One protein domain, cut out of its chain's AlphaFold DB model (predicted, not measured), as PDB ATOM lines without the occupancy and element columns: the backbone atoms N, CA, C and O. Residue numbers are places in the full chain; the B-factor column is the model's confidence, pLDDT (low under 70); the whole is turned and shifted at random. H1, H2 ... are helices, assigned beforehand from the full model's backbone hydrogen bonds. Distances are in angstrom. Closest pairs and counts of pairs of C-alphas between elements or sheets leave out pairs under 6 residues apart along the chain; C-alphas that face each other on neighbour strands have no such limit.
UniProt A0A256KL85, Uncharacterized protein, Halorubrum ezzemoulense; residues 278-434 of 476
ATOM      1  N   SER A 278      24.632 -43.096 -55.286       79.06
ATOM      2  CA  SER A 278      24.221 -42.898 -56.679       79.06
ATOM      3  C   SER A 278      22.845 -43.519 -56.852       79.06
ATOM      4  O   SER A 278      22.616 -44.654 -56.416       79.06
ATOM      5  N   VAL A 279      21.937 -42.775 -57.463       85.25
ATOM      6  CA  VAL A 279      20.562 -43.201 -57.724       85.25
ATOM      7  C   VAL A 279      20.318 -43.256 -59.225       85.25
ATOM      8  O   VAL A 279      21.076 -42.693 -60.002       85.25
ATOM      9  N   SER A 280      19.288 -43.987 -59.637       89.25
ATOM     10  CA  SER A 280      18.775 -43.908 -61.009       89.25
ATOM     11  C   SER A 280      17.908 -42.658 -61.199       89.25
ATOM     12  O   SER A 280      17.342 -42.178 -60.215       89.25
ATOM     13  N   ASP A 281      17.629 -42.272 -62.447       88.50
ATOM     14  CA  ASP A 281      16.667 -41.217 -62.815       88.50
ATOM     15  C   ASP A 281      15.349 -41.254 -62.016       88.50
ATOM     16  O   ASP A 281      14.871 -40.219 -61.555       88.50
ATOM     17  N   GLU A 282      14.763 -42.442 -61.784       90.94
ATOM     18  CA  GLU A 282      13.489 -42.570 -61.047       90.94
ATOM     19  C   GLU A 282      13.574 -42.225 -59.545       90.94
ATOM     20  O   GLU A 282      12.555 -42.192 -58.852       90.94
ATOM     21  N   MET A 283      14.780 -41.969 -59.041       91.94
ATOM     22  CA  MET A 283      15.085 -41.687 -57.640       91.94
ATOM     23  C   MET A 283      15.843 -40.363 -57.435       91.94
ATOM     24  O   MET A 283      16.130 -40.035 -56.286       91.94
ATOM     25  N   GLN A 284      16.118 -39.572 -58.485       89.25
ATOM     26  CA  GLN A 284      16.828 -38.280 -58.370       89.25
ATOM     27  C   GLN A 284      16.165 -37.311 -57.380       89.25
ATOM     28  O   GLN A 284      16.847 -36.645 -56.602       89.25
ATOM     29  N   TRP A 285      14.829 -37.305 -57.330       92.25
ATOM     30  CA  TRP A 285      14.037 -36.522 -56.376       92.25
ATOM     31  C   TRP A 285      14.442 -36.753 -54.910       92.25
ATOM     32  O   TRP A 285      14.270 -35.869 -54.073       92.25
ATOM     33  N   PHE A 286      14.966 -37.937 -54.569       93.69
ATOM     34  CA  PHE A 286      15.295 -38.292 -53.192       93.69
ATOM     35  C   PHE A 286      16.420 -37.419 -52.630       93.69
ATOM     36  O   PHE A 286      16.431 -37.159 -51.427       93.69
ATOM     37  N   THR A 287      17.330 -36.930 -53.475       90.12
ATOM     38  CA  THR A 287      18.418 -36.023 -53.086       90.12
ATOM     39  C   THR A 287      17.855 -34.742 -52.463       90.12
ATOM     40  O   THR A 287      18.096 -34.457 -51.294       90.12
ATOM     41  N   GLU A 288      17.000 -34.007 -53.165       89.06
ATOM     42  CA  GLU A 288      16.454 -32.748 -52.638       89.06
ATOM     43  C   GLU A 288      15.292 -32.959 -51.665       89.06
ATOM     44  O   GLU A 288      15.183 -32.279 -50.637       89.06
ATOM     45  N   GLY A 289      14.452 -33.961 -51.926       93.12
ATOM     46  CA  GLY A 289      13.317 -34.297 -51.075       93.12
ATOM     47  C   GLY A 289      13.747 -34.733 -49.677       93.12
ATOM     48  O   GLY A 289      13.144 -34.306 -48.689       93.12
ATOM     49  N   SER A 290      14.809 -35.544 -49.557       94.56
ATOM     50  CA  SER A 290      15.293 -35.983 -48.241       94.56
ATOM     51  C   SER A 290      16.048 -34.895 -47.489       94.56
ATOM     52  O   SER A 290      15.856 -34.801 -46.279       94.56
ATOM     53  N   ALA A 291      16.803 -34.025 -48.163       91.94
ATOM     54  CA  ALA A 291      17.410 -32.853 -47.528       91.94
ATOM     55  C   ALA A 291      16.342 -31.893 -46.975       91.94
ATOM     56  O   ALA A 291      16.387 -31.515 -45.799       91.94
ATOM     57  N   THR A 292      15.297 -31.635 -47.765       92.44
ATOM     58  CA  THR A 292      14.154 -30.801 -47.366       92.44
ATOM     59  C   THR A 292      13.417 -31.403 -46.169       92.44
ATOM     60  O   THR A 292      13.175 -30.734 -45.160       92.44
ATOM     61  N   TYR A 293      13.064 -32.689 -46.261       95.75
ATOM     62  CA  TYR A 293      12.265 -33.352 -45.240       95.75
ATOM     63  C   TYR A 293      13.027 -33.574 -43.935       95.75
ATOM     64  O   TYR A 293      12.506 -33.255 -42.864       95.75
ATOM     65  N   LEU A 294      14.256 -34.097 -44.008       95.69
ATOM     66  CA  LEU A 294      15.062 -34.367 -42.820       95.69
ATOM     67  C   LEU A 294      15.370 -33.085 -42.063       95.69
ATOM     68  O   LEU A 294      15.325 -33.103 -40.842       95.69
ATOM     69  N   THR A 295      15.586 -31.964 -42.748       93.44
ATOM     70  CA  THR A 295      15.791 -30.682 -42.068       93.44
ATOM     71  C   THR A 295      14.592 -30.305 -41.197       93.44
ATOM     72  O   THR A 295      14.754 -30.028 -40.008       93.44
ATOM     73  N   ALA A 296      13.370 -30.355 -41.739       93.19
ATOM     74  CA  ALA A 296      12.166 -30.086 -40.951       93.19
ATOM     75  C   ALA A 296      11.951 -31.133 -39.845       93.19
ATOM     76  O   ALA A 296      11.544 -30.786 -38.734       93.19
ATOM     77  N   ARG A 297      12.233 -32.411 -40.133       95.25
ATOM     78  CA  ARG A 297      12.066 -33.513 -39.181       95.25
ATOM     79  C   ARG A 297      13.030 -33.419 -38.003       95.25
ATOM     80  O   ARG A 297      12.582 -33.584 -36.877       95.25
ATOM     81  N   ILE A 298      14.305 -33.126 -38.249       95.00
ATOM     82  CA  ILE A 298      15.348 -32.974 -37.222       95.00
ATOM     83  C   ILE A 298      14.974 -31.842 -36.271       95.00
ATOM     84  O   ILE A 298      14.940 -32.038 -35.060       95.00
ATOM     85  N   LEU A 299      14.606 -30.679 -36.816       91.75
ATOM     86  CA  LEU A 299      14.200 -29.542 -35.992       91.75
ATOM     87  C   LEU A 299      12.919 -29.835 -35.197       91.75
ATOM     88  O   LEU A 299      12.774 -29.365 -34.072       91.75
ATOM     89  N   TYR A 300      11.981 -30.603 -35.755       92.81
ATOM     90  CA  TYR A 300      10.776 -31.017 -35.036       92.81
ATOM     91  C   TYR A 300      11.063 -32.040 -33.929       92.81
ATOM     92  O   TYR A 300      10.582 -31.870 -32.810       92.81
ATOM     93  N   ASP A 301      11.852 -33.078 -34.216       93.44
ATOM     94  CA  ASP A 301      12.163 -34.143 -33.257       93.44
ATOM     95  C   ASP A 301      12.998 -33.624 -32.068       93.44
ATOM     96  O   ASP A 301      12.842 -34.137 -30.958       93.44
ATOM     97  N   ASP A 302      13.795 -32.567 -32.263       91.88
ATOM     98  CA  ASP A 302      14.533 -31.877 -31.193       91.88
ATOM     99  C   ASP A 302      13.717 -30.773 -30.478       91.88
ATOM    100  O   ASP A 302      14.100 -30.248 -29.434       91.88
ATOM    101  N   GLY A 303      12.532 -30.433 -30.993       89.94
ATOM    102  CA  GLY A 303      11.650 -29.416 -30.409       89.94
ATOM    103  C   GLY A 303      11.995 -27.968 -30.778       89.94
ATOM    104  O   GLY A 303      11.373 -27.045 -30.245       89.94
ATOM    105  N   ALA A 304      12.926 -27.756 -31.713       87.25
ATOM    106  CA  ALA A 304      13.192 -26.454 -32.327       87.25
ATOM    107  C   ALA A 304      12.020 -25.976 -33.209       87.25
ATOM    108  O   ALA A 304      11.755 -24.776 -33.296       87.25
ATOM    109  N   LEU A 305      11.269 -26.903 -33.819       87.12
ATOM    110  CA  LEU A 305       9.968 -26.630 -34.436       87.12
ATOM    111  C   LEU A 305       8.826 -27.129 -33.551       87.12
ATOM    112  O   LEU A 305       8.806 -28.271 -33.096       87.12
ATOM    113  N   THR A 306       7.814 -26.278 -33.367       88.44
ATOM    114  CA  THR A 306       6.549 -26.689 -32.745       88.44
ATOM    115  C   THR A 306       5.763 -27.627 -33.672       88.44
ATOM    116  O   THR A 306       5.940 -27.561 -34.894       88.44
ATOM    117  N   PRO A 307       4.847 -28.460 -33.139       89.31
ATOM    118  CA  PRO A 307       3.947 -29.271 -33.961       89.31
ATOM    119  C   PRO A 307       3.184 -28.458 -35.014       89.31
ATOM    120  O   PRO A 307       3.075 -28.878 -36.163       89.31
ATOM    121  N   GLU A 308       2.702 -27.267 -34.657       87.94
ATOM    122  CA  GLU A 308       1.981 -26.380 -35.572       87.94
ATOM    123  C   GLU A 308       2.890 -25.808 -36.667       87.94
ATOM    124  O   GLU A 308       2.453 -25.666 -37.809       87.94
ATOM    125  N   ALA A 309       4.148 -25.488 -36.341       86.56
ATOM    126  CA  ALA A 309       5.122 -25.020 -37.322       86.56
ATOM    127  C   ALA A 309       5.535 -26.140 -38.288       86.56
ATOM    128  O   ALA A 309       5.608 -25.906 -39.493       86.56
ATOM    129  N   TYR A 310       5.737 -27.361 -37.787       90.00
ATOM    130  CA  TYR A 310       6.001 -28.531 -38.625       90.00
ATOM    131  C   TYR A 310       4.814 -28.842 -39.549       90.00
ATOM    132  O   TYR A 310       4.987 -29.045 -40.750       90.00
ATOM    133  N   ASP A 311       3.585 -28.781 -39.041       91.06
ATOM    134  CA  ASP A 311       2.395 -28.951 -39.874       91.06
ATOM    135  C   ASP A 311       2.235 -27.833 -40.916       91.06
ATOM    136  O   ASP A 311       1.836 -28.097 -42.053       91.06
ATOM    137  N   ALA A 312       2.591 -26.593 -40.574       86.75
ATOM    138  CA  ALA A 312       2.608 -25.493 -41.531       86.75
ATOM    139  C   ALA A 312       3.613 -25.729 -42.674       86.75
ATOM    140  O   ALA A 312       3.314 -25.352 -43.809       86.75
ATOM    141  N   GLN A 313       4.740 -26.409 -42.416       87.75
ATOM    142  CA  GLN A 313       5.675 -26.842 -43.465       87.75
ATOM    143  C   GLN A 313       5.033 -27.845 -44.421       87.75
ATOM    144  O   GLN A 313       5.048 -27.646 -45.635       87.75
ATOM    145  N   LEU A 314       4.375 -28.876 -43.883       91.06
ATOM    146  CA  LEU A 314       3.648 -29.853 -44.698       91.06
ATOM    147  C   LEU A 314       2.571 -29.174 -45.557       91.06
ATOM    148  O   LEU A 314       2.425 -29.480 -46.743       91.06
ATOM    149  N   THR A 315       1.834 -28.212 -44.993       89.12
ATOM    150  CA  THR A 315       0.851 -27.425 -45.749       89.12
ATOM    151  C   THR A 315       1.511 -26.580 -46.839       89.12
ATOM    152  O   THR A 315       0.975 -26.501 -47.945       89.12
ATOM    153  N   TYR A 316       2.653 -25.951 -46.554       86.12
ATOM    154  CA  TYR A 316       3.404 -25.172 -47.535       86.12
ATOM    155  C   TYR A 316       3.845 -26.043 -48.718       86.12
ATOM    156  O   TYR A 316       3.532 -25.699 -49.858       86.12
ATOM    157  N   TRP A 317       4.455 -27.205 -48.467       89.00
ATOM    158  CA  TRP A 317       4.854 -28.139 -49.527       89.00
ATOM    159  C   TRP A 317       3.656 -28.613 -50.351       89.00
ATOM    160  O   TRP A 317       3.718 -28.626 -51.576       89.00
ATOM    161  N   THR A 318       2.528 -28.907 -49.696       88.38
ATOM    162  CA  THR A 318       1.291 -29.329 -50.382       88.38
ATOM    163  C   THR A 318       0.762 -28.258 -51.335       88.38
ATOM    164  O   THR A 318       0.257 -28.575 -52.405       88.38
ATOM    165  N   ARG A 319       0.846 -26.980 -50.947       84.88
ATOM    166  CA  ARG A 319       0.353 -25.853 -51.758       84.88
ATOM    167  C   ARG A 319       1.331 -25.432 -52.852       84.88
ATOM    168  O   ARG A 319       0.891 -24.865 -53.847       84.88
ATOM    169  N   GLY A 320       2.629 -25.626 -52.618       79.31
ATOM    170  CA  GLY A 320       3.696 -25.261 -53.547       79.31
ATOM    171  C   GLY A 320       4.011 -26.334 -54.590       79.31
ATOM    172  O   GLY A 320       4.603 -26.001 -55.609       79.31
ATOM    173  N   SER A 321       3.617 -27.585 -54.342       83.19
ATOM    174  CA  SER A 321       3.763 -28.700 -55.280       83.19
ATOM    175  C   SER A 321       2.898 -28.505 -56.533       83.19
ATOM    176  O   SER A 321       1.722 -28.136 -56.434       83.19
ATOM    177  N   SER A 322       3.469 -28.764 -57.710       82.44
ATOM    178  CA  SER A 322       2.776 -28.708 -59.004       82.44
ATOM    179  C   SER A 322       2.144 -30.048 -59.407       82.44
ATOM    180  O   SER A 322       1.242 -30.069 -60.252       82.44
ATOM    181  N   GLY A 323       2.554 -31.156 -58.779       83.38
ATOM    182  CA  GLY A 323       2.065 -32.503 -59.069       83.38
ATOM    183  C   GLY A 323       2.899 -33.257 -60.113       83.38
ATOM    184  O   GLY A 323       2.363 -34.136 -60.793       83.38
ATOM    185  N   SER A 324       4.174 -32.902 -60.285       89.44
ATOM    186  CA  SER A 324       5.094 -33.534 -61.235       89.44
ATOM    187  C   SER A 324       5.365 -35.002 -60.899       89.44
ATOM    188  O   SER A 324       5.286 -35.436 -59.751       89.44
ATOM    189  N   ASN A 325       5.714 -35.791 -61.916       92.81
ATOM    190  CA  ASN A 325       6.029 -37.205 -61.740       92.81
ATOM    191  C   ASN A 325       7.473 -37.366 -61.231       92.81
ATOM    192  O   ASN A 325       8.426 -37.237 -62.000       92.81
ATOM    193  N   LEU A 326       7.639 -37.733 -59.961       93.12
ATOM    194  CA  LEU A 326       8.951 -37.869 -59.325       93.12
ATOM    195  C   LEU A 326       9.821 -38.986 -59.917       93.12
ATOM    196  O   LEU A 326      11.045 -38.910 -59.823       93.12
ATOM    197  N   THR A 327       9.229 -39.976 -60.596       94.62
ATOM    198  CA  THR A 327       9.988 -41.022 -61.301       94.62
ATOM    199  C   THR A 327      10.478 -40.574 -62.682       94.62
ATOM    200  O   THR A 327      11.076 -41.372 -63.404       94.62
ATOM    201  N   ASN A 328      10.177 -39.341 -63.098       90.81
ATOM    202  CA  ASN A 328      10.617 -38.764 -64.361       90.81
ATOM    203  C   ASN A 328      11.253 -37.379 -64.123       90.81
ATOM    204  O   ASN A 328      10.513 -36.389 -64.059       90.81
ATOM    205  N   PRO A 329      12.595 -37.277 -64.059       86.56
ATOM    206  CA  PRO A 329      13.284 -36.021 -63.756       86.56
ATOM    207  C   PRO A 329      12.959 -34.891 -64.729       86.56
ATOM    208  O   PRO A 329      12.780 -33.752 -64.307       86.56
ATOM    209  N   SER A 330      12.721 -35.198 -66.008       84.19
ATOM    210  CA  SER A 330      12.311 -34.191 -67.004       84.19
ATOM    211  C   SER A 330      10.976 -33.494 -66.694       84.19
ATOM    212  O   SER A 330      10.653 -32.484 -67.317       84.19
ATOM    213  N   SER A 331      10.177 -34.020 -65.755       82.62
ATOM    214  CA  SER A 331       8.891 -33.430 -65.366       82.62
ATOM    215  C   SER A 331       8.981 -32.375 -64.257       82.62
ATOM    216  O   SER A 331       8.027 -31.621 -64.087       82.62
ATOM    217  N   TYR A 332      10.092 -32.309 -63.518       80.31
ATOM    218  CA  TYR A 332      10.331 -31.310 -62.461       80.31
ATOM    219  C   TYR A 332      11.660 -30.553 -62.633       80.31
ATOM    220  O   TYR A 332      11.844 -29.478 -62.073       80.31
ATOM    221  N   LEU A 333      12.557 -31.037 -63.496       72.06
ATOM    222  CA  LEU A 333      13.763 -30.339 -63.941       72.06
ATOM    223  C   LEU A 333      13.552 -29.831 -65.380       72.06
ATOM    224  O   LEU A 333      13.995 -30.481 -66.330       72.06
ATOM    225  N   PRO A 334      12.827 -28.714 -65.602       59.75
ATOM    226  CA  PRO A 334      12.568 -28.234 -66.954       59.75
ATOM    227  C   PRO A 334      13.871 -27.854 -67.671       59.75
ATOM    228  O   PRO A 334      14.693 -27.108 -67.143       59.75
ATOM    229  N   GLU A 335      14.017 -28.297 -68.923       54.50
ATOM    230  CA  GLU A 335      15.232 -28.112 -69.734       54.50
ATOM    231  C   GLU A 335      15.548 -26.643 -70.107       54.50
ATOM    232  O   GLU A 335      16.626 -26.372 -70.629       54.50
ATOM    233  N   SER A 336      14.660 -25.662 -69.870       43.59
ATOM    234  CA  SER A 336      15.003 -24.233 -70.033       43.59
ATOM    235  C   SER A 336      13.960 -23.250 -69.474       43.59
ATOM    236  O   SER A 336      12.789 -23.276 -69.843       43.59
ATOM    237  N   GLY A 337      14.418 -22.303 -68.646       39.81
ATOM    238  CA  GLY A 337      13.841 -20.955 -68.482       39.81
ATOM    239  C   GLY A 337      12.480 -20.795 -67.787       39.81
ATOM    240  O   GLY A 337      12.096 -19.659 -67.508       39.81
ATOM    241  N   ALA A 338      11.752 -21.871 -67.494       42.28
ATOM    242  CA  ALA A 338      10.628 -21.830 -66.562       42.28
ATOM    243  C   ALA A 338      11.152 -21.796 -65.117       42.28
ATOM    244  O   ALA A 338      12.236 -22.309 -64.841       42.28
ATOM    245  N   ILE A 339      10.396 -21.193 -64.191       46.00
ATOM    246  CA  ILE A 339      10.648 -21.394 -62.755       46.00
ATOM    247  C   ILE A 339      10.631 -22.916 -62.543       46.00
ATOM    248  O   ILE A 339       9.639 -23.521 -62.950       46.00
ATOM    249  N   PRO A 340      11.697 -23.542 -62.007       54.53
ATOM    250  CA  PRO A 340      11.708 -24.985 -61.821       54.53
ATOM    251  C   PRO A 340      10.498 -25.379 -60.981       54.53
ATOM    252  O   PRO A 340      10.276 -24.772 -59.928       54.53
ATOM    253  N   ASP A 341       9.726 -26.363 -61.435       60.38
ATOM    254  CA  ASP A 341       8.760 -27.024 -60.568       60.38
ATOM    255  C   ASP A 341       9.586 -27.702 -59.469       60.38
ATOM    256  O   ASP A 341      10.300 -28.664 -59.725       60.38
ATOM    257  N   ARG A 342       9.566 -27.157 -58.248       75.12
ATOM    258  CA  ARG A 342      10.404 -27.608 -57.115       75.12
ATOM    259  C   ARG A 342       9.877 -28.902 -56.496       75.12
ATOM    260  O   ARG A 342       9.931 -29.085 -55.283       75.12
ATOM    261  N   ASP A 343       9.294 -29.766 -57.309       84.62
ATOM    262  CA  ASP A 343       8.577 -30.945 -56.854       84.62
ATOM    263  C   ASP A 343       9.526 -32.024 -56.326       84.62
ATOM    264  O   ASP A 343       9.171 -32.731 -55.385       84.62
ATOM    265  N   ASP A 344      10.763 -32.076 -56.817       86.06
ATOM    266  CA  ASP A 344      11.858 -32.814 -56.184       86.06
ATOM    267  C   ASP A 344      12.044 -32.443 -54.705       86.06
ATOM    268  O   ASP A 344      12.163 -33.335 -53.866       86.06
ATOM    269  N   TYR A 345      11.970 -31.153 -54.359       89.12
ATOM    270  CA  TYR A 345      11.992 -30.690 -52.966       89.12
ATOM    271  C   TYR A 345      10.650 -30.962 -52.270       89.12
ATOM    272  O   TYR A 345      10.590 -31.642 -51.245       89.12
ATOM    273  N   LEU A 346       9.559 -30.403 -52.803       89.44
ATOM    274  CA  LEU A 346       8.274 -30.279 -52.109       89.44
ATOM    275  C   LEU A 346       7.483 -31.590 -52.116       89.44
ATOM    276  O   LEU A 346       7.135 -32.114 -51.055       89.44
ATOM    277  N   SER A 347       7.216 -32.141 -53.301       92.31
ATOM    278  CA  SER A 347       6.533 -33.430 -53.451       92.31
ATOM    279  C   SER A 347       7.392 -34.553 -52.871       92.31
ATOM    280  O   SER A 347       6.872 -35.407 -52.151       92.31
ATOM    281  N   GLY A 348       8.710 -34.508 -53.093       94.81
ATOM    282  CA  GLY A 348       9.662 -35.432 -52.482       94.81
ATOM    283  C   GLY A 348       9.576 -35.435 -50.954       94.81
ATOM    284  O   GLY A 348       9.421 -36.496 -50.343       94.81
ATOM    285  N   ALA A 349       9.574 -34.260 -50.320       94.94
ATOM    286  CA  ALA A 349       9.437 -34.163 -48.870       94.94
ATOM    287  C   ALA A 349       8.079 -34.669 -48.354       94.94
ATOM    288  O   ALA A 349       8.021 -35.312 -47.304       94.94
ATOM    289  N   LEU A 350       6.987 -34.450 -49.097       95.19
ATOM    290  CA  LEU A 350       5.662 -34.981 -48.756       95.19
ATOM    291  C   LEU A 350       5.605 -36.510 -48.827       95.19
ATOM    292  O   LEU A 350       5.016 -37.138 -47.941       95.19
ATOM    293  N   VAL A 351       6.231 -37.117 -49.842       96.94
ATOM    294  CA  VAL A 351       6.361 -38.578 -49.934       96.94
ATOM    295  C   VAL A 351       7.090 -39.098 -48.699       96.94
ATOM    296  O   VAL A 351       6.585 -39.994 -48.025       96.94
ATOM    297  N   LEU A 352       8.231 -38.508 -48.345       97.69
ATOM    298  CA  LEU A 352       9.017 -38.955 -47.192       97.69
ATOM    299  C   LEU A 352       8.288 -38.740 -45.863       97.69
ATOM    300  O   LEU A 352       8.314 -39.635 -45.020       97.69
ATOM    301  N   ALA A 353       7.551 -37.638 -45.705       96.81
ATOM    302  CA  ALA A 353       6.685 -37.415 -44.551       96.81
ATOM    303  C   ALA A 353       5.627 -38.511 -44.399       96.81
ATOM    304  O   ALA A 353       5.349 -38.980 -43.292       96.81
ATOM    305  N   ARG A 354       5.047 -38.951 -45.520       96.12
ATOM    306  CA  ARG A 354       4.069 -40.035 -45.531       96.12
ATOM    307  C   ARG A 354       4.700 -41.377 -45.163       96.12
ATOM    308  O   ARG A 354       4.121 -42.104 -44.355       96.12
ATOM    309  N   LEU A 355       5.867 -41.690 -45.724       97.19
ATOM    310  CA  LEU A 355       6.583 -42.933 -45.433       97.19
ATOM    311  C   LEU A 355       7.079 -42.984 -43.984       97.19
ATOM    312  O   LEU A 355       6.954 -44.025 -43.346       97.19
ATOM    313  N   ASP A 356       7.567 -41.873 -43.428       97.69
ATOM    314  CA  ASP A 356       7.973 -41.791 -42.020       97.69
ATOM    315  C   ASP A 356       6.800 -42.073 -41.073       97.69
ATOM    316  O   ASP A 356       6.926 -42.832 -40.113       97.69
ATOM    317  N   ALA A 357       5.627 -41.505 -41.365       95.31
ATOM    318  CA  ALA A 357       4.424 -41.763 -40.583       95.31
ATOM    319  C   ALA A 357       4.003 -43.238 -40.635       95.31
ATOM    320  O   ALA A 357       3.598 -43.795 -39.614       95.31
ATOM    321  N   ASP A 358       4.122 -43.882 -41.799       94.94
ATOM    322  CA  ASP A 358       3.835 -45.307 -41.934       94.94
ATOM    323  C   ASP A 358       4.870 -46.165 -41.172       94.94
ATOM    324  O   ASP A 358       4.476 -47.087 -40.457       94.94
ATOM    325  N   LEU A 359       6.170 -45.853 -41.242       96.44
ATOM    326  CA  LEU A 359       7.216 -46.563 -40.487       96.44
ATOM    327  C   LEU A 359       6.985 -46.464 -38.973       96.44
ATOM    328  O   LEU A 359       6.946 -47.485 -38.280       96.44
ATOM    329  N   ARG A 360       6.719 -45.252 -38.474       94.56
ATOM    330  CA  ARG A 360       6.454 -44.992 -37.049       94.56
ATOM    331  C   ARG A 360       5.158 -45.632 -36.551       94.56
ATOM    332  O   ARG A 360       5.057 -45.980 -35.379       94.56
ATOM    333  N   ALA A 361       4.149 -45.784 -37.412       93.19
ATOM    334  CA  ALA A 361       2.890 -46.433 -37.045       93.19
ATOM    335  C   ALA A 361       3.005 -47.965 -36.962       93.19
ATOM    336  O   ALA A 361       2.258 -48.593 -36.209       93.19
ATOM    337  N   ASN A 362       3.914 -48.567 -37.735       89.56
ATOM    338  CA  ASN A 362       4.044 -50.022 -37.854       89.56
ATOM    339  C   ASN A 362       5.237 -50.609 -37.082       89.56
ATOM    340  O   ASN A 362       5.332 -51.832 -36.953       89.56
ATOM    341  N   GLY A 363       6.129 -49.779 -36.540       83.88
ATOM    342  CA  GLY A 363       7.298 -50.242 -35.802       83.88
ATOM    343  C   GLY A 363       8.102 -49.116 -35.156       83.88
ATOM    344  O   GLY A 363       7.600 -48.023 -34.920       83.88
ATOM    345  N   ASN A 364       9.366 -49.414 -34.854       87.88
ATOM    346  CA  ASN A 364      10.303 -48.457 -34.256       87.88
ATOM    347  C   ASN A 364      11.198 -47.763 -35.295       87.88
ATOM    348  O   ASN A 364      12.028 -46.948 -34.906       87.88
ATOM    349  N   ALA A 365      11.075 -48.121 -36.577       95.69
ATOM    350  CA  ALA A 365      11.844 -47.495 -37.642       95.69
ATOM    351  C   ALA A 365      11.276 -46.114 -37.988       95.69
ATOM    352  O   ALA A 365      10.096 -45.824 -37.779       95.69
ATOM    353  N   THR A 366      12.134 -45.278 -38.547       95.56
ATOM    354  CA  THR A 366      11.854 -43.904 -38.948       95.56
ATOM    355  C   THR A 366      12.464 -43.627 -40.317       95.56
ATOM    356  O   THR A 366      13.191 -44.447 -40.886       95.56
ATOM    357  N   ILE A 367      12.227 -42.430 -40.839       95.56
ATOM    358  CA  ILE A 367      12.898 -41.963 -42.044       95.56
ATOM    359  C   ILE A 367      14.424 -41.925 -41.911       95.56
ATOM    360  O   ILE A 367      15.106 -42.123 -42.910       95.56
ATOM    361  N   HIS A 368      14.971 -41.736 -40.706       94.00
ATOM    362  CA  HIS A 368      16.420 -41.747 -40.482       94.00
ATOM    363  C   HIS A 368      17.003 -43.126 -40.806       94.00
ATOM    364  O   HIS A 368      18.054 -43.229 -41.443       94.00
ATOM    365  N   ASP A 369      16.280 -44.193 -40.457       93.25
ATOM    366  CA  ASP A 369      16.662 -45.566 -40.782       93.25
ATOM    367  C   ASP A 369      16.566 -45.832 -42.290       93.25
ATOM    368  O   ASP A 369      17.453 -46.464 -42.868       93.25
ATOM    369  N   LEU A 370      15.515 -45.320 -42.946       94.00
ATOM    370  CA  LEU A 370      15.345 -45.462 -44.393       94.00
ATOM    371  C   LEU A 370      16.429 -44.700 -45.158       94.00
ATOM    372  O   LEU A 370      17.078 -45.280 -46.023       94.00
ATOM    373  N   PHE A 371      16.690 -43.446 -44.792       92.75
ATOM    374  CA  PHE A 371      17.785 -42.642 -45.334       92.75
ATOM    375  C   PHE A 371      19.138 -43.343 -45.168       92.75
ATOM    376  O   PHE A 371      19.928 -43.417 -46.107       92.75
ATOM    377  N   THR A 372      19.376 -43.947 -44.001       88.25
ATOM    378  CA  THR A 372      20.582 -44.745 -43.747       88.25
ATOM    379  C   THR A 372      20.664 -45.976 -44.656       88.25
ATOM    380  O   THR A 372      21.761 -46.351 -45.073       88.25
ATOM    381  N   ALA A 373      19.534 -46.594 -45.005       87.94
ATOM    382  CA  ALA A 373      19.478 -47.758 -45.883       87.94
ATOM    383  C   ALA A 373      19.719 -47.427 -47.369       87.94
ATOM    384  O   ALA A 373      20.398 -48.201 -48.052       87.94
ATOM    385  N   VAL A 374      19.244 -46.272 -47.851       87.19
ATOM    386  CA  VAL A 374      19.319 -45.875 -49.270       87.19
ATOM    387  C   VAL A 374      20.738 -45.912 -49.813       87.19
ATOM    388  O   VAL A 374      21.616 -45.231 -49.309       87.19
ATOM    389  N   GLY A 375      21.005 -46.702 -50.851       69.62
ATOM    390  CA  GLY A 375      22.345 -46.789 -51.437       69.62
ATOM    391  C   GLY A 375      23.383 -47.455 -50.523       69.62
ATOM    392  O   GLY A 375      24.558 -47.113 -50.590       69.62
ATOM    393  N   SER A 376      22.964 -48.356 -49.623       67.12
ATOM    394  CA  SER A 376      23.865 -49.240 -48.845       67.12
ATOM    395  C   SER A 376      24.269 -50.524 -49.600       67.12
ATOM    396  O   SER A 376      24.981 -51.375 -49.065       67.12
ATOM    397  N   GLY A 377      23.798 -50.674 -50.845       58.75
ATOM    398  CA  GLY A 377      24.129 -51.772 -51.755       58.75
ATOM    399  C   GLY A 377      25.469 -51.594 -52.482       58.75
ATOM    400  O   GLY A 377      26.198 -50.629 -52.269       58.75
ATOM    401  N   ALA A 378      25.813 -52.547 -53.355       53.59
ATOM    402  CA  ALA A 378      27.021 -52.452 -54.175       53.59
ATOM    403  C   ALA A 378      26.954 -51.236 -55.117       53.59
ATOM    404  O   ALA A 378      25.946 -51.030 -55.786       53.59
ATOM    405  N   ALA A 379      28.054 -50.485 -55.225       54.69
ATOM    406  CA  ALA A 379      28.148 -49.243 -56.004       54.69
ATOM    407  C   ALA A 379      27.905 -49.388 -57.525       54.69
ATOM    408  O   ALA A 379      27.948 -48.398 -58.240       54.69
ATOM    409  N   SER A 380      27.696 -50.607 -58.037       49.00
ATOM    410  CA  SER A 380      27.559 -50.910 -59.468       49.00
ATOM    411  C   SER A 380      26.112 -51.120 -59.938       49.00
ATOM    412  O   SER A 380      25.906 -51.621 -61.040       49.00
ATOM    413  N   THR A 381      25.118 -50.846 -59.095       59.22
ATOM    414  CA  THR A 381      23.694 -50.909 -59.457       59.22
ATOM    415  C   THR A 381      23.030 -49.603 -59.069       59.22
ATOM    416  O   THR A 381      23.029 -49.275 -57.882       59.22
ATOM    417  N   ASP A 382      22.458 -48.902 -60.047       71.12
ATOM    418  CA  ASP A 382      21.733 -47.656 -59.807       71.12
ATOM    419  C   ASP A 382      20.599 -47.919 -58.817       71.12
ATOM    420  O   ASP A 382      19.746 -48.791 -59.027       71.12
ATOM    421  N   TYR A 383      20.634 -47.215 -57.687       86.88
ATOM    422  CA  TYR A 383      19.640 -47.386 -56.642       86.88
ATOM    423  C   TYR A 383      18.307 -46.808 -57.125       86.88
ATOM    424  O   TYR A 383      18.184 -45.607 -57.364       86.88
ATOM    425  N   ASN A 384      17.328 -47.689 -57.297       91.62
ATOM    426  CA  ASN A 384      16.081 -47.411 -57.997       91.62
ATOM    427  C   ASN A 384      14.864 -47.567 -57.058       91.62
ATOM    428  O   ASN A 384      15.017 -47.922 -55.886       91.62
ATOM    429  N   VAL A 385      13.648 -47.302 -57.539       95.00
ATOM    430  CA  VAL A 385      12.421 -47.314 -56.718       95.00
ATOM    431  C   VAL A 385      12.147 -48.700 -56.134       95.00
ATOM    432  O   VAL A 385      11.679 -48.801 -55.002       95.00
ATOM    433  N   SER A 386      12.465 -49.778 -56.855       94.38
ATOM    434  CA  SER A 386      12.288 -51.140 -56.334       94.38
ATOM    435  C   SER A 386      13.271 -51.443 -55.194       94.38
ATOM    436  O   SER A 386      12.885 -52.054 -54.199       94.38
ATOM    437  N   ALA A 387      14.525 -50.986 -55.292       93.12
ATOM    438  CA  ALA A 387      15.495 -51.095 -54.200       93.12
ATOM    439  C   ALA A 387      15.080 -50.246 -52.984       93.12
ATOM    440  O   ALA A 387      15.121 -50.728 -51.851       93.12
ATOM    441  N   PHE A 388      14.603 -49.023 -53.231       94.88
ATOM    442  CA  PHE A 388      14.048 -48.135 -52.209       94.88
ATOM    443  C   PHE A 388      12.852 -48.755 -51.480       94.88
ATOM    444  O   PHE A 388      12.794 -48.752 -50.249       94.88
ATOM    445  N   HIS A 389      11.923 -49.351 -52.231       96.69
ATOM    446  CA  HIS A 389      10.781 -50.068 -51.672       96.69
ATOM    447  C   HIS A 389      11.213 -51.261 -50.818       96.69
ATOM    448  O   HIS A 389      10.698 -51.420 -49.713       96.69
ATOM    449  N   ALA A 390      12.184 -52.054 -51.276       94.75
ATOM    450  CA  ALA A 390      12.684 -53.202 -50.524       94.75
ATOM    451  C   ALA A 390      13.298 -52.793 -49.173       94.75
ATOM    452  O   ALA A 390      13.086 -53.472 -48.166       94.75
ATOM    453  N   ASP A 391      14.024 -51.671 -49.121       94.56
ATOM    454  CA  ASP A 391      14.533 -51.119 -47.862       94.56
ATOM    455  C   ASP A 391      13.408 -50.602 -46.958       94.56
ATOM    456  O   ASP A 391      13.408 -50.887 -45.758       94.56
ATOM    457  N   TYR A 392      12.416 -49.909 -47.522       96.00
ATOM    458  CA  TYR A 392      11.225 -49.463 -46.797       96.00
ATOM    459  C   TYR A 392      10.432 -50.641 -46.203       96.00
ATOM    460  O   TYR A 392      10.108 -50.627 -45.014       96.00
ATOM    461  N   GLU A 393      10.171 -51.696 -46.978       95.56
ATOM    462  CA  GLU A 393       9.480 -52.909 -46.520       95.56
ATOM    463  C   GLU A 393      10.285 -53.630 -45.429       95.56
ATOM    464  O   GLU A 393       9.735 -54.007 -44.391       95.56
ATOM    465  N   ARG A 394      11.607 -53.761 -45.606       94.62
ATOM    466  CA  ARG A 394      12.506 -54.368 -44.611       94.62
ATOM    467  C   ARG A 394      12.471 -53.636 -43.268       94.62
ATOM    468  O   ARG A 394      12.638 -54.274 -42.229       94.62
ATOM    469  N   LEU A 395      12.261 -52.321 -43.282       95.38
ATOM    470  CA  LEU A 395      12.118 -51.487 -42.087       95.38
ATOM    471  C   LEU A 395      10.705 -51.530 -41.473       95.38
ATOM    472  O   LEU A 395      10.468 -50.899 -40.446       95.38
ATOM    473  N   GLY A 396       9.782 -52.308 -42.044       95.44
ATOM    474  CA  GLY A 396       8.410 -52.463 -41.553       95.44
ATOM    475  C   GLY A 396       7.385 -51.588 -42.274       95.44
ATOM    476  O   GLY A 396       6.254 -51.457 -41.802       95.44
ATOM    477  N   GLY A 397       7.758 -50.993 -43.408       95.12
ATOM    478  CA  GLY A 397       6.844 -50.277 -44.284       95.12
ATOM    479  C   GLY A 397       5.706 -51.172 -44.783       95.12
ATOM    480  O   GLY A 397       5.912 -52.332 -45.129       95.12
ATOM    481  N   ASN A 398       4.483 -50.639 -44.817       93.38
ATOM    482  CA  ASN A 398       3.263 -51.420 -45.073       93.38
ATOM    483  C   ASN A 398       2.601 -51.149 -46.436       93.38
ATOM    484  O   ASN A 398       1.483 -51.606 -46.673       93.38
ATOM    485  N   ARG A 399       3.268 -50.388 -47.309       94.88
ATOM    486  CA  ARG A 399       2.807 -50.117 -48.675       94.88
ATOM    487  C   ARG A 399       3.446 -51.096 -49.641       94.88
ATOM    488  O   ARG A 399       4.637 -51.377 -49.541       94.88
ATOM    489  N   SER A 400       2.669 -51.559 -50.605       97.50
ATOM    490  CA  SER A 400       3.189 -52.246 -51.784       97.50
ATOM    491  C   SER A 400       4.007 -51.295 -52.664       97.50
ATOM    492  O   SER A 400       3.804 -50.078 -52.640       97.50
ATOM    493  N   GLU A 401       4.892 -51.842 -53.500       97.44
ATOM    494  CA  GLU A 401       5.662 -51.041 -54.462       97.44
ATOM    495  C   GLU A 401       4.742 -50.249 -55.405       97.44
ATOM    496  O   GLU A 401       5.021 -49.100 -55.729       97.44
ATOM    497  N   ALA A 402       3.600 -50.823 -55.798       97.69
ATOM    498  CA  ALA A 402       2.620 -50.149 -56.649       97.69
ATOM    499  C   ALA A 402       1.989 -48.919 -55.967       97.69
ATOM    500  O   ALA A 402       1.770 -47.893 -56.612       97.69
ATOM    501  N   GLU A 403       1.717 -48.998 -54.662       96.88
ATOM    502  CA  GLU A 403       1.232 -47.851 -53.888       96.88
ATOM    503  C   GLU A 403       2.318 -46.783 -53.744       96.88
ATOM    504  O   GLU A 403       2.015 -45.603 -53.889       96.88
ATOM    505  N   LEU A 404       3.576 -47.177 -53.518       97.00
ATOM    506  CA  LEU A 404       4.700 -46.240 -53.487       97.00
ATOM    507  C   LEU A 404       4.882 -45.530 -54.835       97.00
ATOM    508  O   LEU A 404       4.962 -44.306 -54.868       97.00
ATOM    509  N   ARG A 405       4.876 -46.273 -55.947       97.00
ATOM    510  CA  ARG A 405       4.946 -45.695 -57.298       97.00
ATOM    511  C   ARG A 405       3.792 -44.740 -57.565       97.00
ATOM    512  O   ARG A 405       4.018 -43.673 -58.111       97.00
ATOM    513  N   THR A 406       2.587 -45.052 -57.088       96.69
ATOM    514  CA  THR A 406       1.450 -44.123 -57.187       96.69
ATOM    515  C   THR A 406       1.730 -42.804 -56.460       96.69
ATOM    516  O   THR A 406       1.435 -41.748 -57.010       96.69
ATOM    517  N   LEU A 407       2.332 -42.833 -55.263       95.12
ATOM    518  CA  LEU A 407       2.708 -41.603 -54.549       95.12
ATOM    519  C   LEU A 407       3.773 -40.795 -55.306       95.12
ATOM    520  O   LEU A 407       3.709 -39.571 -55.299       95.12
ATOM    521  N   LEU A 408       4.726 -41.464 -55.962       96.25
ATOM    522  CA  LEU A 408       5.795 -40.818 -56.732       96.25
ATOM    523  C   LEU A 408       5.298 -40.239 -58.064       96.25
ATOM    524  O   LEU A 408       5.673 -39.136 -58.442       96.25
ATOM    525  N   GLU A 409       4.444 -40.971 -58.774       95.56
ATOM    526  CA  GLU A 409       3.930 -40.585 -60.092       95.56
ATOM    527  C   GLU A 409       2.758 -39.597 -60.008       95.56
ATOM    528  O   GLU A 409       2.445 -38.923 -60.989       95.56
ATOM    529  N   GLN A 410       2.074 -39.552 -58.861       92.75
ATOM    530  CA  GLN A 410       0.881 -38.737 -58.618       92.75
ATOM    531  C   GLN A 410       0.927 -38.087 -57.224       92.75
ATOM    532  O   GLN A 410       0.040 -38.344 -56.393       92.75
ATOM    533  N   PRO A 411       1.926 -37.235 -56.927       86.12
ATOM    534  CA  PRO A 411       2.128 -36.707 -55.579       86.12
ATOM    535  C   PRO A 411       0.985 -35.816 -55.075       86.12
ATOM    536  O   PRO A 411       0.780 -35.699 -53.871       86.12
ATOM    537  N   GLN A 412       0.134 -35.288 -55.956       84.44
ATOM    538  CA  GLN A 412      -1.107 -34.601 -55.578       84.44
ATOM    539  C   GLN A 412      -2.103 -35.483 -54.800       84.44
ATOM    540  O   GLN A 412      -3.075 -34.979 -54.241       84.44
ATOM    541  N   THR A 413      -1.910 -36.806 -54.803       86.62
ATOM    542  CA  THR A 413      -2.722 -37.760 -54.030       86.62
ATOM    543  C   THR A 413      -2.214 -37.959 -52.601       86.62
ATOM    544  O   THR A 413      -2.860 -38.654 -51.811       86.62
ATOM    545  N   ILE A 414      -1.065 -37.369 -52.252       88.88
ATOM    546  CA  ILE A 414      -0.467 -37.498 -50.929       88.88
ATOM    547  C   ILE A 414      -1.304 -36.712 -49.923       88.88
ATOM    548  O   ILE A 414      -1.390 -35.488 -49.962       88.88
ATOM    549  N   GLU A 415      -1.875 -37.431 -48.963       89.12
ATOM    550  CA  GLU A 415      -2.455 -36.834 -47.765       89.12
ATOM    551  C   GLU A 415      -1.327 -36.514 -46.771       89.12
ATOM    552  O   GLU A 415      -0.686 -37.461 -46.279       89.12
ATOM    553  N   PRO A 416      -1.079 -35.229 -46.441       87.81
ATOM    554  CA  PRO A 416       0.026 -34.855 -45.570       87.81
ATOM    555  C   PRO A 416      -0.103 -35.504 -44.191       87.81
ATOM    556  O   PRO A 416      -1.181 -35.546 -43.588       87.81
ATOM    557  N   ALA A 417       1.015 -36.016 -43.683       92.00
ATOM    558  CA  ALA A 417       1.080 -36.695 -42.396       92.00
ATOM    559  C   ALA A 417       1.191 -35.698 -41.230       92.00
ATOM    560  O   ALA A 417       2.201 -35.651 -40.532       92.00
ATOM    561  N   TYR A 418       0.144 -34.890 -41.044       92.88
ATOM    562  CA  TYR A 418       0.083 -33.900 -39.969       92.88
ATOM    563  C   TYR A 418       0.211 -34.537 -38.580       92.88
ATOM    564  O   TYR A 418      -0.385 -35.585 -38.309       92.88
ATOM    565  N   VAL A 419       0.937 -33.869 -37.683       90.50
ATOM    566  CA  VAL A 419       1.130 -34.295 -36.291       90.50
ATOM    567  C   VAL A 419       0.068 -33.719 -35.354       90.50
ATOM    568  O   VAL A 419      -0.246 -34.337 -34.334       90.50
ATOM    569  N   THR A 420      -0.549 -32.582 -35.700       85.69
ATOM    570  CA  THR A 420      -1.670 -32.009 -34.945       85.69
ATOM    571  C   THR A 420      -3.027 -32.364 -35.570       85.69
ATOM    572  O   THR A 420      -3.209 -32.323 -36.791       85.69
ATOM    573  N   PRO A 421      -4.063 -32.643 -34.754       71.62
ATOM    574  CA  PRO A 421      -5.421 -32.854 -35.263       71.62
ATOM    575  C   PRO A 421      -6.025 -31.622 -35.963       71.62
ATOM    576  O   PRO A 421      -6.899 -31.765 -36.819       71.62
ATOM    577  N   SER A 422      -5.588 -30.415 -35.589       58.94
ATOM    578  CA  SER A 422      -6.096 -29.128 -36.087       58.94
ATOM    579  C   SER A 422      -5.489 -28.684 -37.415       58.94
ATOM    580  O   SER A 422      -6.067 -27.813 -38.067       58.94
ATOM    581  N   ALA A 423      -4.372 -29.274 -37.850       57.44
ATOM    582  CA  ALA A 423      -3.659 -28.817 -39.039       57.44
ATOM    583  C   ALA A 423      -4.430 -28.966 -40.357       57.44
ATOM    584  O   ALA A 423      -4.187 -28.225 -41.308       57.44
ATOM    585  N   ARG A 424      -5.468 -29.814 -40.389       56.25
ATOM    586  CA  ARG A 424      -6.433 -29.861 -41.505       56.25
ATOM    587  C   ARG A 424      -7.167 -28.527 -41.736       56.25
ATOM    588  O   ARG A 424      -7.866 -28.396 -42.736       56.25
ATOM    589  N   VAL A 425      -7.057 -27.568 -40.811       51.38
ATOM    590  CA  VAL A 425      -7.763 -26.278 -40.808       51.38
ATOM    591  C   VAL A 425      -6.801 -25.115 -40.496       51.38
ATOM    592  O   VAL A 425      -7.188 -24.156 -39.826       51.38
ATOM    593  N   LEU A 426      -5.532 -25.170 -40.928       52.16
ATOM    594  CA  LEU A 426      -4.636 -24.021 -40.740       52.16
ATOM    595  C   LEU A 426      -5.140 -22.803 -41.540       52.16
ATOM    596  O   LEU A 426      -5.403 -22.923 -42.740       52.16
ATOM    597  N   PRO A 427      -5.298 -21.627 -40.902       47.25
ATOM    598  CA  PRO A 427      -5.726 -20.417 -41.588       47.25
ATOM    599  C   PRO A 427      -4.637 -19.916 -42.544       47.25
ATOM    600  O   PRO A 427      -3.451 -19.904 -42.206       47.25
ATOM    601  N   ASP A 428      -5.059 -19.411 -43.707       47.81
ATOM    602  CA  ASP A 428      -4.179 -18.909 -44.776       47.81
ATOM    603  C   ASP A 428      -3.149 -17.864 -44.319       47.81
ATOM    604  O   ASP A 428      -2.137 -17.666 -44.987       47.81
ATOM    605  N   SER A 429      -3.384 -17.205 -43.181       45.34
ATOM    606  CA  SER A 429      -2.494 -16.211 -42.581       45.34
ATOM    607  C   SER A 429      -1.159 -16.772 -42.085       45.34
ATOM    608  O   SER A 429      -0.216 -16.001 -41.980       45.34
ATOM    609  N   ILE A 430      -1.071 -18.071 -41.776       46.66
ATOM    610  CA  ILE A 430       0.194 -18.719 -41.368       46.66
ATOM    611  C   ILE A 430       1.013 -19.125 -42.607       46.66
ATOM    612  O   ILE A 430       2.232 -19.205 -42.557       46.66
ATOM    613  N   THR A 431       0.347 -19.313 -43.749       48.03
ATOM    614  CA  THR A 431       0.938 -19.818 -45.000       48.03
ATOM    615  C   THR A 431       1.146 -18.750 -46.081       48.03
ATOM    616  O   THR A 431       1.691 -19.054 -47.140       48.03
ATOM    617  N   ARG A 432       0.666 -17.513 -45.883       37.84
ATOM    618  CA  ARG A 432       0.784 -16.436 -46.881       37.84
ATOM    619  C   ARG A 432       2.100 -15.686 -46.726       37.84
ATOM    620  O   ARG A 432       2.280 -14.942 -45.765       37.84
ATOM    621  N   ARG A 433       2.920 -15.738 -47.771       39.41
ATOM    622  CA  ARG A 433       3.700 -14.574 -48.202       39.41
ATOM    623  C   ARG A 433       3.008 -13.898 -49.381       39.41
ATOM    624  O   ARG A 433       2.341 -14.592 -50.149       39.41
ATOM    625  N   PRO A 434       3.142 -12.569 -49.535       31.47
ATOM    626  CA  PRO A 434       2.821 -11.920 -50.795       31.47
ATOM    627  C   PRO A 434       3.761 -12.511 -51.845       31.47
ATOM    628  O   PRO A 434       4.982 -12.460 -51.684       31.47
TER     629      PRO A 434
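Overview. This is residues 278 to 434 of the 476 residues of an uncharacterized protein of Halorubrum ezzemoulense (UniProt A0A256KL85). One long helix, H3, runs through the middle of the domain, with H1, H2, H4, H5 and H6 set round it, mostly crossed; short H7 lies at one far end, next to H2. Residues 334 to 339, in the long loop before H3, stick out from this body. The printed part has 157 residues with seven named helices, H1 to H7 in chain order, and no named strand; the class is all helix, though under half of the residues are in named elements. The whole is compact, with a radius of gyration of the C-alphas of 15.4 A and spans of 48 by 44 by 26 A.

Arrangement. Look first at H3, residues 346 to 362, the hub, which touches four other helices. Its residues 346 to 353 touch H1, residues 285 to 301, at a steep tilt of 57 degrees, the same way; the closest C-alphas, of Gly 289 and Gly 348, are 4.1 A apart. H2, residues 307 to 320, forms a helical hairpin with H3 at a steep tilt of 45 degrees; the closest C-alphas are those of Trp 317 and Leu 346, 4.8 A apart. H1 and H2 are a hairpin too, at a shallow tilt of 21 degrees, with C-alphas 300 and 310 closest at 6.5 A. H4, residues 367 to 373, touches H3 about perpendicular, at 85 degrees, with the C-alphas of Asp 356 and Ile 367 closest at 4.9 A. H6, residues 401 to 409, only just touches H3, with 3 pairs of C-alphas within 8 A; the closest are those of Val 351 and Leu 407, 6.6 A apart. H5, residues 385 to 394, touches H6 at a steep tilt of 52 degrees, with C-alphas 389 and 401 closest at 5.9 A, and is near H3. Farther out, H7, residues 428 to 431, touches H2, with C-alphas 316 and 431 closest at 6.4 A, and is apart from H3. In H1 to H6 every O i to N i+4 pair is within hydrogen-bond range; H7 is too short for one.

Along the chain. Find C-alpha 346 at (8.274, -30.279, -52.109); from there H3 runs 24.7 A to C-alpha 362 at (4.044, -50.022, -37.854). H1 spans 23.3 A, H2 20.0 A, H5 14.0 A, H6 12.0 A, H4 9.6 A and H7 5.2 A. H7 ends at C-alpha 431, at (0.938, -19.818, -45.000).

Size, cuts and confidence. The farthest C-alphas, of Ser 380 and Ser 429, are 48.9 A apart. The printed part has no cut. The long links are H2 to H3, H4 to H5 and H6 to H7. The model's pLDDT is under 70 in residues 334 to 341, 375 to 381 and 422 to 434.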